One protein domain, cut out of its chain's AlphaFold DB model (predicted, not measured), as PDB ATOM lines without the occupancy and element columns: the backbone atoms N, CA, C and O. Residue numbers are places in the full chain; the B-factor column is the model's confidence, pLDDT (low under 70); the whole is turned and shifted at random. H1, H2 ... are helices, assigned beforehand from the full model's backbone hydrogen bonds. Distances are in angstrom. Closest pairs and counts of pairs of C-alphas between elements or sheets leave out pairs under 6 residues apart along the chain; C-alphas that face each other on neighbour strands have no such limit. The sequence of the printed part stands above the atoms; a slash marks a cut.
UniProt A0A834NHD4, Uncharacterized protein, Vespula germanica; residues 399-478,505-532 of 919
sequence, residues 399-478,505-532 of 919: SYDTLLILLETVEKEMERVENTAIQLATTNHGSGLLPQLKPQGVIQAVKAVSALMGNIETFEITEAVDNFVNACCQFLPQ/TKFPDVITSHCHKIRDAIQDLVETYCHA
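AT A GLANCE: This is residues 399 to 478 and 505 to 532 of the 919 residues of an uncharacterized protein of Vespula germanica (UniProt A0A834NHD4). Four helices stand side by side in an up-and-down bundle, each running against the one before it: long H1 beside long H4, shorter H2 beside H1, H3 beside H4. The printed part has 108 residues, all helix by class, with H1 to H4 in chain order and no named strand. It is compact, with a radius of gyration of the C-alphas of 14.6 A, and only just a rod, 49 by 25 by 21 A.

HOW THE PARTS SIT: H1, residues 400 to 426, touches H2, residues 440 to 452, with residues 403 to 414 alone, a hairpin; the closest C-alphas, of Val 410 and Ala 445, are 5.1 A apart. H1's residues 414 to 425 alone touch H4, residues 507 to 532; closest C-alphas, Ala 421 and Pro 508, 5.2 A. H4's residues 510 to 522 alone touch H3, residues 459 to 473; closest C-alphas, Ile 518 and Ala 464, 5.3 A, at a shallow tilt of 18 degrees, opposite ways. H1 and H3 are apart. Every O i to N i+4 pair is within hydrogen-bond range in H2, H3 and H4, and 22 of 23 in H1.

IN THESE COORDINATES: H1 runs 38.3 A from C-alpha 400 at (7.145, -29.012, 63.892). H2 spans 18.3 A and H3 20.7 A. H4 runs 37.8 A to C-alpha 532 at (-3.914, -17.892, 66.603).

THE WHOLE: The link H1 to H2 is long. Residues 479 to 504 are cut out, a C-alpha gap of 21.2 A. The model's pLDDT is under 70 at residues 425 to 437, 475 to 478 and 505 to 506.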
ATOM      1  N   SER A 399       7.057 -25.001  61.036       82.62
ATOM      2  CA  SER A 399       7.052 -26.464  61.042       82.62
ATOM      3  C   SER A 399       7.449 -27.053  62.394       82.62
ATOM      4  O   SER A 399       8.324 -26.528  63.095       82.62
ATOM      5  N   TYR A 400       6.860 -28.204  62.709       85.31
ATOM      6  CA  TYR A 400       7.145 -29.012  63.892       85.31
ATOM      7  C   TYR A 400       8.640 -29.275  64.058       85.31
ATOM      8  O   TYR A 400       9.166 -29.080  65.149       85.31
ATOM      9  N   ASP A 401       9.342 -29.650  62.984       84.38
ATOM     10  CA  ASP A 401      10.782 -29.939  63.028       84.38
ATOM     11  C   ASP A 401      11.597 -28.718  63.493       84.38
ATOM     12  O   ASP A 401      12.547 -28.852  64.264       84.38
ATOM     13  N   THR A 402      11.196 -27.510  63.075       86.44
ATOM     14  CA  THR A 402      11.865 -26.259  63.469       86.44
ATOM     15  C   THR A 402      11.612 -25.937  64.941       86.44
ATOM     16  O   THR A 402      12.539 -25.553  65.657       86.44
ATOM     17  N   LEU A 403      10.376 -26.130  65.417       89.31
ATOM     18  CA  LEU A 403      10.026 -25.939  66.825       89.31
ATOM     19  C   LEU A 403      10.707 -26.984  67.725       89.31
ATOM     20  O   LEU A 403      11.282 -26.623  68.752       89.31
ATOM     21  N   LEU A 404      10.691 -28.259  67.327       88.81
ATOM     22  CA  LEU A 404      11.257 -29.386  68.069       88.81
ATOM     23  C   LEU A 404      12.732 -29.152  68.413       88.81
ATOM     24  O   LEU A 404      13.111 -29.282  69.575       88.81
ATOM     25  N   ILE A 405      13.542 -28.732  67.435       90.00
ATOM     26  CA  ILE A 405      14.974 -28.444  67.628       90.00
ATOM     27  C   ILE A 405      15.192 -27.375  68.715       90.00
ATOM     28  O   ILE A 405      16.131 -27.473  69.513       90.00
ATOM     29  N   LEU A 406      14.323 -26.361  68.789       91.50
ATOM     30  CA  LEU A 406      14.407 -25.334  69.827       91.50
ATOM     31  C   LEU A 406      13.923 -25.848  71.188       91.50
ATOM     32  O   LEU A 406      14.577 -25.572  72.192       91.50
ATOM     33  N   LEU A 407      12.846 -26.640  71.244       91.19
ATOM     34  CA  LEU A 407      12.355 -27.237  72.493       91.19
ATOM     35  C   LEU A 407      13.360 -28.234  73.097       91.19
ATOM     36  O   LEU A 407      13.604 -28.196  74.303       91.19
ATOM     37  N   GLU A 408      14.011 -29.066  72.276       91.38
ATOM     38  CA  GLU A 408      15.136 -29.914  72.701       91.38
ATOM     39  C   GLU A 408      16.316 -29.078  73.220       91.38
ATOM     40  O   GLU A 408      16.940 -29.432  74.222       91.38
ATOM     41  N   THR A 409      16.615 -27.946  72.573       92.25
ATOM     42  CA  THR A 409      17.689 -27.036  73.001       92.25
ATOM     43  C   THR A 409      17.375 -26.375  74.348       92.25
ATOM     44  O   THR A 409      18.258 -26.293  75.204       92.25
ATOM     45  N   VAL A 410      16.124 -25.952  74.570       92.81
ATOM     46  CA  VAL A 410      15.654 -25.395  75.849       92.81
ATOM     47  C   VAL A 410      15.731 -26.439  76.966       92.81
ATOM     48  O   VAL A 410      16.310 -26.153  78.013       92.81
ATOM     49  N   GLU A 411      15.221 -27.658  76.746       91.50
ATOM     50  CA  GLU A 411      15.313 -28.744  77.737       91.50
ATOM     51  C   GLU A 411      16.764 -29.077  78.085       91.50
ATOM     52  O   GLU A 411      17.123 -29.124  79.258       91.50
ATOM     53  N   LYS A 412      17.632 -29.224  77.080       90.94
ATOM     54  CA  LYS A 412      19.050 -29.540  77.279       90.94
ATOM     55  C   LYS A 412      19.787 -28.479  78.102       90.94
ATOM     56  O   LYS A 412      20.633 -28.829  78.926       90.94
ATOM     57  N   GLU A 413      19.476 -27.198  77.912       90.75
ATOM     58  CA  GLU A 413      20.062 -26.115  78.709       90.75
ATOM     59  C   GLU A 413      19.479 -26.029  80.128       90.75
ATOM     60  O   GLU A 413      20.230 -25.741  81.065       90.75
ATOM     61  N   MET A 414      18.194 -26.342  80.329       90.88
ATOM     62  CA  MET A 414      17.616 -26.470  81.673       90.88
ATOM     63  C   MET A 414      18.219 -27.662  82.423       90.88
ATOM     64  O   MET A 414      18.741 -27.475  83.522       90.88
ATOM     65  N   GLU A 415      18.267 -28.849  81.811       89.19
ATOM     66  CA  GLU A 415      18.884 -30.045  82.397       89.19
ATOM     67  C   GLU A 415      20.360 -29.806  82.745       89.19
ATOM     68  O   GLU A 415      20.837 -30.274  83.783       89.19
ATOM     69  N   ARG A 416      21.096 -29.037  81.932       89.25
ATOM     70  CA  ARG A 416      22.483 -28.643  82.227       89.25
ATOM     71  C   ARG A 416      22.587 -27.823  83.519       89.25
ATOM     72  O   ARG A 416      23.507 -28.057  84.308       89.25
ATOM     73  N   VAL A 417      21.668 -26.887  83.767       86.69
ATOM     74  CA  VAL A 417      21.667 -26.070  84.996       86.69
ATOM     75  C   VAL A 417      21.143 -26.868  86.195       86.69
ATOM     76  O   VAL A 417      21.763 -26.815  87.256       86.69
ATOM     77  N   GLU A 418      20.089 -27.675  86.027       86.44
ATOM     78  CA  GLU A 418      19.550 -28.578  87.058       86.44
ATOM     79  C   GLU A 418      20.632 -29.561  87.555       86.44
ATOM     80  O   GLU A 418      20.911 -29.631  88.754       86.44
ATOM     81  N   ASN A 419      21.343 -30.236  86.643       85.25
ATOM     82  CA  ASN A 419      22.458 -31.126  86.995       85.25
ATOM     83  C   ASN A 419      23.622 -30.382  87.675       85.25
ATOM     84  O   ASN A 419      24.218 -30.909  88.617       85.25
ATOM     85  N   THR A 420      23.930 -29.152  87.249       82.06
ATOM     86  CA  THR A 420      24.967 -28.318  87.891       82.06
ATOM     87  C   THR A 420      24.581 -27.962  89.331       82.06
ATOM     88  O   THR A 420      25.410 -28.059  90.237       82.06
ATOM     89  N   ALA A 421      23.315 -27.603  89.568       79.44
ATOM     90  CA  ALA A 421      22.794 -27.306  90.899       79.44
ATOM     91  C   ALA A 421      22.857 -28.536  91.824       79.44
ATOM     92  O   ALA A 421      23.290 -28.416  92.972       79.44
ATOM     93  N   ILE A 422      22.503 -29.724  91.316       80.69
ATOM     94  CA  ILE A 422      22.628 -30.995  92.052       80.69
ATOM     95  C   ILE A 422      24.094 -31.264  92.428       80.69
ATOM     96  O   ILE A 422      24.381 -31.518  93.596       80.69
ATOM     97  N   GLN A 423      25.032 -31.146  91.482       77.06
ATOM     98  CA  GLN A 423      26.461 -31.383  91.733       77.06
ATOM     99  C   GLN A 423      27.063 -30.400  92.749       77.06
ATOM    100  O   GLN A 423      27.894 -30.795  93.568       77.06
ATOM    101  N   LEU A 424      26.626 -29.136  92.738       72.94
ATOM    102  CA  LEU A 424      26.986 -28.138  93.751       72.94
ATOM    103  C   LEU A 424      26.424 -28.489  95.138       72.94
ATOM    104  O   LEU A 424      27.106 -28.283  96.139       72.94
ATOM    105  N   ALA A 425      25.222 -29.066  95.212       69.62
ATOM    106  CA  ALA A 425      24.613 -29.500  96.471       69.62
ATOM    107  C   ALA A 425      25.238 -30.787  97.055       69.62
ATOM    108  O   ALA A 425      25.112 -31.026  98.255       69.62
ATOM    109  N   THR A 426      25.912 -31.612  96.243       68.56
ATOM    110  CA  THR A 426      26.585 -32.845  96.702       68.56
ATOM    111  C   THR A 426      28.084 -32.694  96.971       68.56
ATOM    112  O   THR A 426      28.676 -33.605  97.548       68.56
ATOM    113  N   THR A 427      28.726 -31.600  96.539       61.75
ATOM    114  CA  THR A 427      30.197 -31.541  96.423       61.75
ATOM    115  C   THR A 427      30.791 -30.274  97.042       61.75
ATOM    116  O   THR A 427      30.618 -29.175  96.522       61.75
ATOM    117  N   ASN A 428      31.617 -30.427  98.084       54.19
ATOM    118  CA  ASN A 428      32.248 -29.326  98.841       54.19
ATOM    119  C   ASN A 428      33.301 -28.487  98.061       54.19
ATOM    120  O   ASN A 428      34.064 -27.733  98.664       54.19
ATOM    121  N   HIS A 429      33.372 -28.593  96.730       54.78
ATOM    122  CA  HIS A 429      34.351 -27.916  95.865       54.78
ATOM    123  C   HIS A 429      33.684 -26.969  94.846       54.78
ATOM    124  O   HIS A 429      34.008 -26.978  93.659       54.78
ATOM    125  N   GLY A 430      32.757 -26.119  95.303       55.66
ATOM    126  CA  GLY A 430      31.916 -25.297  94.418       55.66
ATOM    127  C   GLY A 430      32.643 -24.309  93.488       55.66
ATOM    128  O   GLY A 430      32.117 -23.976  92.428       55.66
ATOM    129  N   SER A 431      33.867 -23.879  93.825       56.25
ATOM    130  CA  SER A 431      34.589 -22.799  93.117       56.25
ATOM    131  C   SER A 431      34.797 -23.035  91.607       56.25
ATOM    132  O   SER A 431      34.826 -22.082  90.833       56.25
ATOM    133  N   GLY A 432      34.895 -24.294  91.161       57.16
ATOM    134  CA  GLY A 432      35.079 -24.631  89.741       57.16
ATOM    135  C   GLY A 432      33.790 -24.720  88.910       57.16
ATOM    136  O   GLY A 432      33.851 -24.614  87.686       57.16
ATOM    137  N   LEU A 433      32.630 -24.910  89.551       59.16
ATOM    138  CA  LEU A 433      31.349 -25.182  88.876       59.16
ATOM    139  C   LEU A 433      30.428 -23.955  88.804       59.16
ATOM    140  O   LEU A 433      29.568 -23.885  87.929       59.16
ATOM    141  N   LEU A 434      30.646 -22.944  89.651       59.69
ATOM    142  CA  LEU A 434      29.901 -21.676  89.622       59.69
ATOM    143  C   LEU A 434      29.836 -20.995  88.233       59.69
ATOM    144  O   LEU A 434      28.764 -20.502  87.886       59.69
ATOM    145  N   PRO A 435      30.885 -21.005  87.377       60.12
ATOM    146  CA  PRO A 435      30.788 -20.454  86.021       60.12
ATOM    147  C   PRO A 435      29.832 -21.208  85.083       60.12
ATOM    148  O   PRO A 435      29.506 -20.677  84.022       60.12
ATOM    149  N   GLN A 436      29.410 -22.429  85.443       60.94
ATOM    150  CA  GLN A 436      28.481 -23.265  84.673       60.94
ATOM    151  C   GLN A 436      27.020 -23.072  85.111       60.94
ATOM    152  O   GLN A 436      26.118 -23.262  84.296       60.94
ATOM    153  N   LEU A 437      26.766 -22.572  86.329       67.88
ATOM    154  CA  LEU A 437      25.436 -22.152  86.803       67.88
ATOM    155  C   LEU A 437      24.980 -20.809  86.174       67.88
ATOM    156  O   LEU A 437      24.341 -19.968  86.802       67.88
ATOM    157  N   LYS A 438      25.366 -20.575  84.919       77.12
ATOM    158  CA  LYS A 438      25.061 -19.371  84.153       77.12
ATOM    159  C   LYS A 438      23.703 -19.519  83.456       77.12
ATOM    160  O   LYS A 438      23.577 -20.405  82.602       77.12
ATOM    161  N   PRO A 439      22.711 -18.654  83.750       84.69
ATOM    162  CA  PRO A 439      21.378 -18.748  83.153       84.69
ATOM    163  C   PRO A 439      21.347 -18.330  81.675       84.69
ATOM    164  O   PRO A 439      20.365 -18.600  80.993       84.69
ATOM    165  N   GLN A 440      22.412 -17.704  81.149       87.94
ATOM    166  CA  GLN A 440      22.453 -17.161  79.786       87.94
ATOM    167  C   GLN A 440      22.091 -18.184  78.698       87.94
ATOM    168  O   GLN A 440      21.438 -17.803  77.733       87.94
ATOM    169  N   GLY A 441      22.474 -19.458  78.845       88.62
ATOM    170  CA  GLY A 441      22.130 -20.492  77.863       88.62
ATOM    171  C   GLY A 441      20.623 -20.752  77.773       88.62
ATOM    172  O   GLY A 441      20.064 -20.722  76.678       88.62
ATOM    173  N   VAL A 442      19.946 -20.861  78.924       90.88
ATOM    174  CA  VAL A 442      18.478 -20.955  78.998       90.88
ATOM    175  C   VAL A 442      17.837 -19.690  78.421       90.88
ATOM    176  O   VAL A 442      16.978 -19.802  77.556       90.88
ATOM    177  N   ILE A 443      18.300 -18.491  78.801       91.81
ATOM    178  CA  ILE A 443      17.763 -17.219  78.272       91.81
ATOM    179  C   ILE A 443      17.833 -17.174  76.737       91.81
ATOM    180  O   ILE A 443      16.855 -16.800  76.095       91.81
ATOM    181  N   GLN A 444      18.963 -17.557  76.130       92.44
ATOM    182  CA  GLN A 444      19.093 -17.557  74.667       92.44
ATOM    183  C   GLN A 444      18.217 -18.627  74.002       92.44
ATOM    184  O   GLN A 444      17.639 -18.355  72.953       92.44
ATOM    185  N   ALA A 445      18.069 -19.809  74.608       93.25
ATOM    186  CA  ALA A 445      17.203 -20.862  74.085       93.25
ATOM    187  C   ALA A 445      15.712 -20.465  74.143       93.25
ATOM    188  O   ALA A 445      15.005 -20.591  73.145       93.25
ATOM    189  N   VAL A 446      15.246 -19.899  75.266       94.25
ATOM    190  CA  VAL A 446      13.875 -19.369  75.399       94.25
ATOM    191  C   VAL A 446      13.650 -18.213  74.420       94.25
ATOM    192  O   VAL A 446      12.650 -18.198  73.703       94.25
ATOM    193  N   LYS A 447      14.613 -17.287  74.299       93.94
ATOM    194  CA  LYS A 447      14.537 -16.194  73.320       93.94
ATOM    195  C   LYS A 447      14.486 -16.701  71.875       93.94
ATOM    196  O   LYS A 447      13.807 -16.083  71.062       93.94
ATOM    197  N   ALA A 448      15.143 -17.815  71.544       92.50
ATOM    198  CA  ALA A 448      15.045 -18.419  70.215       92.50
ATOM    199  C   ALA A 448      13.629 -18.947  69.916       92.50
ATOM    200  O   ALA A 448      13.144 -18.756  68.802       92.50
ATOM    201  N   VAL A 449      12.932 -19.535  70.900       92.25
ATOM    202  CA  VAL A 449      11.514 -19.928  70.753       92.25
ATOM    203  C   VAL A 449      10.629 -18.692  70.551       92.25
ATOM    204  O   VAL A 449       9.842 -18.653  69.606       92.25
ATOM    205  N   SER A 450      10.811 -17.640  71.359       91.88
ATOM    206  CA  SER A 450      10.122 -16.352  71.163       91.88
ATOM    207  C   SER A 450      10.399 -15.723  69.793       91.88
ATOM    208  O   SER A 450       9.490 -15.152  69.195       91.88
ATOM    209  N   ALA A 451      11.626 -15.837  69.271       90.81
ATOM    210  CA  ALA A 451      11.987 -15.376  67.932       90.81
ATOM    211  C   ALA A 451      11.250 -16.163  66.840       90.81
ATOM    212  O   ALA A 451      10.724 -15.550  65.913       90.81
ATOM    213  N   LEU A 452      11.177 -17.497  66.968       89.38
ATOM    214  CA  LEU A 452      10.484 -18.370  66.016       89.38
ATOM    215  C   LEU A 452       8.986 -18.037  65.933       89.38
ATOM    216  O   LEU A 452       8.459 -17.932  64.832       89.38
ATOM    217  N   MET A 453       8.338 -17.743  67.067       86.88
ATOM    218  CA  MET A 453       6.949 -17.247  67.128       86.88
ATOM    219  C   MET A 453       6.796 -15.768  66.691       86.88
ATOM    220  O   MET A 453       5.829 -15.084  67.037       86.88
ATOM    221  N   GLY A 454       7.761 -15.232  65.940       86.12
ATOM    222  CA  GLY A 454       7.770 -13.855  65.449       86.12
ATOM    223  C   GLY A 454       7.949 -12.821  66.562       86.12
ATOM    224  O   GLY A 454       7.181 -11.867  66.657       86.12
ATOM    225  N   ASN A 455       8.968 -12.994  67.403       89.38
ATOM    226  CA  ASN A 455       9.362 -12.060  68.468       89.38
ATOM    227  C   ASN A 455       8.271 -11.792  69.534       89.38
ATOM    228  O   ASN A 455       8.148 -10.673  70.039       89.38
ATOM    229  N   ILE A 456       7.478 -12.812  69.880       90.06
ATOM    230  CA  ILE A 456       6.445 -12.744  70.928       90.06
ATOM    231  C   ILE A 456       7.030 -13.202  72.274       90.06
ATOM    232  O   ILE A 456       7.684 -14.241  72.370       90.06
ATOM    233  N   GLU A 457       6.792 -12.424  73.330       90.00
ATOM    234  CA  GLU A 457       7.328 -12.646  74.680       90.00
ATOM    235  C   GLU A 457       6.250 -12.305  75.721       90.00
ATOM    236  O   GLU A 457       6.097 -11.145  76.109       90.00
ATOM    237  N   THR A 458       5.466 -13.303  76.132       91.62
ATOM    238  CA  THR A 458       4.377 -13.136  77.108       91.62
ATOM    239  C   THR A 458       4.900 -12.740  78.492       91.62
ATOM    240  O   THR A 458       6.072 -12.954  78.820       91.62
ATOM    241  N   PHE A 459       4.031 -12.163  79.329       91.00
ATOM    242  CA  PHE A 459       4.390 -11.766  80.695       91.00
ATOM    243  C   PHE A 459       4.902 -12.962  81.512       91.00
ATOM    244  O   PHE A 459       5.891 -12.848  82.228       91.00
ATOM    245  N   GLU A 460       4.268 -14.115  81.328       91.56
ATOM    246  CA  GLU A 460       4.544 -15.381  81.998       91.56
ATOM    247  C   GLU A 460       5.950 -15.900  81.660       91.56
ATOM    248  O   GLU A 460       6.635 -16.439  82.529       91.56
ATOM    249  N   ILE A 461       6.423 -15.682  80.425       93.06
ATOM    250  CA  ILE A 461       7.797 -16.008  80.018       93.06
ATOM    251  C   ILE A 461       8.798 -15.070  80.693       93.06
ATOM    252  O   ILE A 461       9.788 -15.554  81.244       93.06
ATOM    253  N   THR A 462       8.547 -13.754  80.698       92.50
ATOM    254  CA  THR A 462       9.421 -12.798  81.401       92.50
ATOM    255  C   THR A 462       9.486 -13.122  82.893       92.50
ATOM    256  O   THR A 462      10.575 -13.276  83.434       92.50
ATOM    257  N   GLU A 463       8.340 -13.327  83.552       92.62
ATOM    258  CA  GLU A 463       8.274 -13.665  84.977       92.62
ATOM    259  C   GLU A 463       8.976 -14.998  85.289       92.62
ATOM    260  O   GLU A 463       9.727 -15.087  86.266       92.62
ATOM    261  N   ALA A 464       8.768 -16.045  84.483       92.94
ATOM    262  CA  ALA A 464       9.416 -17.338  84.697       92.94
ATOM    263  C   ALA A 464      10.945 -17.248  84.536       92.94
ATOM    264  O   ALA A 464      11.681 -17.805  85.358       92.94
ATOM    265  N   VAL A 465      11.425 -16.520  83.521       93.00
ATOM    266  CA  VAL A 465      12.859 -16.321  83.271       93.00
ATOM    267  C   VAL A 465      13.494 -15.426  84.333       93.00
ATOM    268  O   VAL A 465      14.534 -15.801  84.872       93.00
ATOM    269  N   ASP A 466      12.883 -14.302  84.706       90.94
ATOM    270  CA  ASP A 466      13.431 -13.400  85.725       90.94
ATOM    271  C   ASP A 466      13.491 -14.074  87.099       90.94
ATOM    272  O   ASP A 466      14.502 -13.976  87.797       90.94
ATOM    273  N   ASN A 467      12.464 -14.839  87.485       89.81
ATOM    274  CA  ASN A 467      12.512 -15.621  88.720       89.81
ATOM    275  C   ASN A 467      13.597 -16.716  88.672       89.81
ATOM    276  O   ASN A 467      14.308 -16.909  89.660       89.81
ATOM    277  N   PHE A 468      13.800 -17.384  87.531       89.88
ATOM    278  CA  PHE A 468      14.899 -18.343  87.337       89.88
ATOM    279  C   PHE A 468      16.287 -17.679  87.415       89.88
ATOM    280  O   PHE A 468      17.193 -18.202  88.069       89.88
ATOM    281  N   VAL A 469      16.457 -16.504  86.799       87.94
ATOM    282  CA  VAL A 469      17.693 -15.706  86.861       87.94
ATOM    283  C   VAL A 469      17.971 -15.271  88.296       87.94
ATOM    284  O   VAL A 469      19.084 -15.468  88.780       87.94
ATOM    285  N   ASN A 470      16.964 -14.760  89.005       86.31
ATOM    286  CA  ASN A 470      17.073 -14.391  90.414       86.31
ATOM    287  C   ASN A 470      17.432 -15.600  91.295       86.31
ATOM    288  O   ASN A 470      18.332 -15.493  92.128       86.31
ATOM    289  N   ALA A 471      16.816 -16.765  91.068       84.31
ATOM    290  CA  ALA A 471      17.147 -18.003  91.775       84.31
ATOM    291  C   ALA A 471      18.599 -18.457  91.523       84.31
ATOM    292  O   ALA A 471      19.278 -18.864  92.463       84.31
ATOM    293  N   CYS A 472      19.120 -18.329  90.298       80.69
ATOM    294  CA  CYS A 472      20.537 -18.582  90.012       80.69
ATOM    295  C   CYS A 472      21.453 -17.552  90.702       80.69
ATOM    296  O   CYS A 472      22.440 -17.912  91.346       80.69
ATOM    297  N   CYS A 473      21.118 -16.264  90.607       76.00
ATOM    298  CA  CYS A 473      21.926 -15.160  91.128       76.00
ATOM    299  C   CYS A 473      21.998 -15.103  92.663       76.00
ATOM    300  O   CYS A 473      22.993 -14.612  93.187       76.00
ATOM    301  N   GLN A 474      21.013 -15.644  93.389       70.19
ATOM    302  CA  GLN A 474      21.061 -15.770  94.856       70.19
ATOM    303  C   GLN A 474      22.163 -16.720  95.361       70.19
ATOM    304  O   GLN A 474      22.553 -16.630  96.525       70.19
ATOM    305  N   PHE A 475      22.672 -17.618  94.507       61.28
ATOM    306  CA  PHE A 475      23.675 -18.633  94.864       61.28
ATOM    307  C   PHE A 475      25.009 -18.466  94.114       61.28
ATOM    308  O   PHE A 475      25.986 -19.151  94.424       61.28
ATOM    309  N   LEU A 476      25.091 -17.518  93.174       59.53
ATOM    310  CA  LEU A 476      26.364 -17.014  92.662       59.53
ATOM    311  C   LEU A 476      26.999 -16.082  93.715       59.53
ATOM    312  O   LEU A 476      26.302 -15.233  94.270       59.53
ATOM    313  N   PRO A 477      28.310 -16.190  94.005       50.53
ATOM    314  CA  PRO A 477      28.940 -15.363  95.024       50.53
ATOM    315  C   PRO A 477      28.987 -13.898  94.584       50.53
ATOM    316  O   PRO A 477      29.779 -13.512  93.721       50.53
ATOM    317  N   GLN A 478      28.175 -13.061  95.231       44.50
ATOM    318  CA  GLN A 478      28.404 -11.622  95.223       44.50
ATOM    319  C   GLN A 478      29.751 -11.323  95.898       44.50
ATOM    320  O   GLN A 478      30.178 -12.019  96.821       44.50
ATOM    321  N   THR A 505      13.743 -25.298 101.421       58.25
ATOM    322  CA  THR A 505      13.855 -26.142 100.220       58.25
ATOM    323  C   THR A 505      15.301 -26.154  99.726       58.25
ATOM    324  O   THR A 505      16.015 -25.154  99.854       58.25
ATOM    325  N   LYS A 506      15.780 -27.284  99.194       68.00
ATOM    326  CA  LYS A 506      17.170 -27.355  98.731       68.00
ATOM    327  C   LYS A 506      17.297 -26.543  97.448       68.00
ATOM    328  O   LYS A 506      16.376 -26.496  96.638       68.00
ATOM    329  N   PHE A 507      18.467 -25.954  97.232       73.75
ATOM    330  CA  PHE A 507      18.746 -25.166  96.032       73.75
ATOM    331  C   PHE A 507      18.404 -25.889  94.703       73.75
ATOM    332  O   PHE A 507      17.754 -25.264  93.866       73.75
ATOM    333  N   PRO A 508      18.709 -27.194  94.508       78.50
ATOM    334  CA  PRO A 508      18.262 -27.928  93.321       78.50
ATOM    335  C   PRO A 508      16.737 -27.980  93.172       78.50
ATOM    336  O   PRO A 508      16.234 -27.723  92.084       78.50
ATOM    337  N   ASP A 509      16.001 -28.235  94.261       80.25
ATOM    338  CA  ASP A 509      14.532 -28.281  94.267       80.25
ATOM    339  C   ASP A 509      13.945 -26.934  93.793       80.25
ATOM    340  O   ASP A 509      12.982 -26.894  93.025       80.25
ATOM    341  N   VAL A 510      14.560 -25.820  94.214       82.31
ATOM    342  CA  VAL A 510      14.184 -24.457  93.801       82.31
ATOM    343  C   VAL A 510      14.481 -24.222  92.320       82.31
ATOM    344  O   VAL A 510      13.606 -23.724  91.613       82.31
ATOM    345  N   ILE A 511      15.670 -24.587  91.829       84.56
ATOM    346  CA  ILE A 511      16.032 -24.446  90.408       84.56
ATOM    347  C   ILE A 511      15.091 -25.273  89.527       84.56
ATOM    348  O   ILE A 511      14.480 -24.725  88.612       84.56
ATOM    349  N   THR A 512      14.876 -26.547  89.856       86.06
ATOM    350  CA  THR A 512      13.938 -27.410  89.131       86.06
ATOM    351  C   THR A 512      12.505 -26.877  89.181       86.06
ATOM    352  O   THR A 512      11.803 -26.935  88.174       86.06
ATOM    353  N   SER A 513      12.051 -26.276  90.287       86.56
ATOM    354  CA  SER A 513      10.738 -25.612  90.323       86.56
ATOM    355  C   SER A 513      10.641 -24.399  89.387       86.56
ATOM    356  O   SER A 513       9.546 -24.103  88.913       86.56
ATOM    357  N   HIS A 514      11.744 -23.701  89.107       88.25
ATOM    358  CA  HIS A 514      11.765 -22.585  88.156       88.25
ATOM    359  C   HIS A 514      11.874 -23.067  86.705       88.25
ATOM    360  O   HIS A 514      11.170 -22.542  85.848       88.25
ATOM    361  N   CYS A 515      12.643 -24.127  86.436       89.31
ATOM    362  CA  CYS A 515      12.629 -24.795  85.133       89.31
ATOM    363  C   CYS A 515      11.218 -25.295  84.780       89.31
ATOM    364  O   CYS A 515      10.767 -25.089  83.660       89.31
ATOM    365  N   HIS A 516      10.459 -25.855  85.734       87.06
ATOM    366  CA  HIS A 516       9.045 -26.191  85.504       87.06
ATOM    367  C   HIS A 516       8.176 -24.967  85.166       87.06
ATOM    368  O   HIS A 516       7.352 -25.067  84.268       87.06
ATOM    369  N   LYS A 517       8.374 -23.799  85.801       88.44
ATOM    370  CA  LYS A 517       7.658 -22.568  85.404       88.44
ATOM    371  C   LYS A 517       7.986 -22.130  83.971       88.44
ATOM    372  O   LYS A 517       7.089 -21.701  83.259       88.44
ATOM    373  N   ILE A 518       9.244 -22.265  83.542       92.00
ATOM    374  CA  ILE A 518       9.654 -21.988  82.154       92.00
ATOM    375  C   ILE A 518       9.018 -23.002  81.189       92.00
ATOM    376  O   ILE A 518       8.526 -22.606  80.135       92.00
ATOM    377  N   ARG A 519       8.972 -24.293  81.555       89.56
ATOM    378  CA  ARG A 519       8.292 -25.344  80.772       89.56
ATOM    379  C   ARG A 519       6.794 -25.044  80.607       89.56
ATOM    380  O   ARG A 519       6.286 -25.144  79.495       89.56
ATOM    381  N   ASP A 520       6.121 -24.637  81.684       86.75
ATOM    382  CA  ASP A 520       4.709 -24.234  81.678       86.75
ATOM    383  C   ASP A 520       4.495 -22.990  80.784       86.75
ATOM    384  O   ASP A 520       3.750 -23.068  79.813       86.75
ATOM    385  N   ALA A 521       5.228 -21.892  81.003       90.50
ATOM    386  CA  ALA A 521       5.062 -20.645  80.239       90.50
ATOM    387  C   ALA A 521       5.377 -20.773  78.730       90.50
ATOM    388  O   ALA A 521       4.806 -20.050  77.911       90.50
ATOM    389  N   ILE A 522       6.273 -21.688  78.339       91.56
ATOM    390  CA  ILE A 522       6.513 -22.014  76.924       91.56
ATOM    391  C   ILE A 522       5.346 -22.813  76.340       91.56
ATOM    392  O   ILE A 522       4.954 -22.540  75.209       91.56
ATOM    393  N   GLN A 523       4.781 -23.773  77.079       87.94
ATOM    394  CA  GLN A 523       3.604 -24.516  76.618       87.94
ATOM    395  C   GLN A 523       2.417 -23.569  76.408       87.94
ATOM    396  O   GLN A 523       1.830 -23.596  75.328       87.94
ATOM    397  N   ASP A 524       2.169 -22.656  77.349       86.69
ATOM    398  CA  ASP A 524       1.119 -21.635  77.247       86.69
ATOM    399  C   ASP A 524       1.315 -20.716  76.015       86.69
ATOM    400  O   ASP A 524       0.351 -20.417  75.303       86.69
ATOM    401  N   LEU A 525       2.555 -20.295  75.704       90.44
ATOM    402  CA  LEU A 525       2.859 -19.527  74.483       90.44
ATOM    403  C   LEU A 525       2.581 -20.339  73.212       90.44
ATOM    404  O   LEU A 525       1.962 -19.816  72.286       90.44
ATOM    405  N   VAL A 526       3.058 -21.585  73.138       88.38
ATOM    406  CA  VAL A 526       2.896 -22.424  71.940       88.38
ATOM    407  C   VAL A 526       1.418 -22.766  71.726       88.38
ATOM    408  O   VAL A 526       0.953 -22.696  70.595       88.38
ATOM    409  N   GLU A 527       0.652 -23.034  72.787       85.12
ATOM    410  CA  GLU A 527      -0.798 -23.267  72.723       85.12
ATOM    411  C   GLU A 527      -1.556 -22.018  72.244       85.12
ATOM    412  O   GLU A 527      -2.330 -22.092  71.289       85.12
ATOM    413  N   THR A 528      -1.253 -20.844  72.809       86.50
ATOM    414  CA  THR A 528      -1.835 -19.566  72.356       86.50
ATOM    415  C   THR A 528      -1.468 -19.262  70.894       86.50
ATOM    416  O   THR A 528      -2.278 -18.709  70.151       86.50
ATOM    417  N   TYR A 529      -0.270 -19.655  70.446       86.31
ATOM    418  CA  TYR A 529       0.148 -19.530  69.049       86.31
ATOM    419  C   TYR A 529      -0.598 -20.512  68.127       86.31
ATOM    420  O   TYR A 529      -1.064 -20.093  67.072       86.31
ATOM    421  N   CYS A 530      -0.783 -21.777  68.527       80.81
ATOM    422  CA  CYS A 530      -1.576 -22.773  67.788       80.81
ATOM    423  C   CYS A 530      -3.041 -22.349  67.592       80.81
ATOM    424  O   CYS A 530      -3.630 -22.661  66.560       80.81
ATOM    425  N   HIS A 531      -3.635 -21.645  68.562       77.31
ATOM    426  CA  HIS A 531      -4.993 -21.099  68.436       77.31
ATOM    427  C   HIS A 531      -5.069 -19.849  67.548       77.31
ATOM    428  O   HIS A 531      -6.144 -19.517  67.055       77.31
ATOM    429  N   ALA A 532      -3.950 -19.148  67.344       77.94
ATOM    430  CA  ALA A 532      -3.914 -17.892  66.603       77.94
ATOM    431  C   ALA A 532      -3.358 -18.003  65.176       77.94
ATOM    432  O   ALA A 532      -3.667 -17.155  64.344       77.94
TER     433      ALA A 532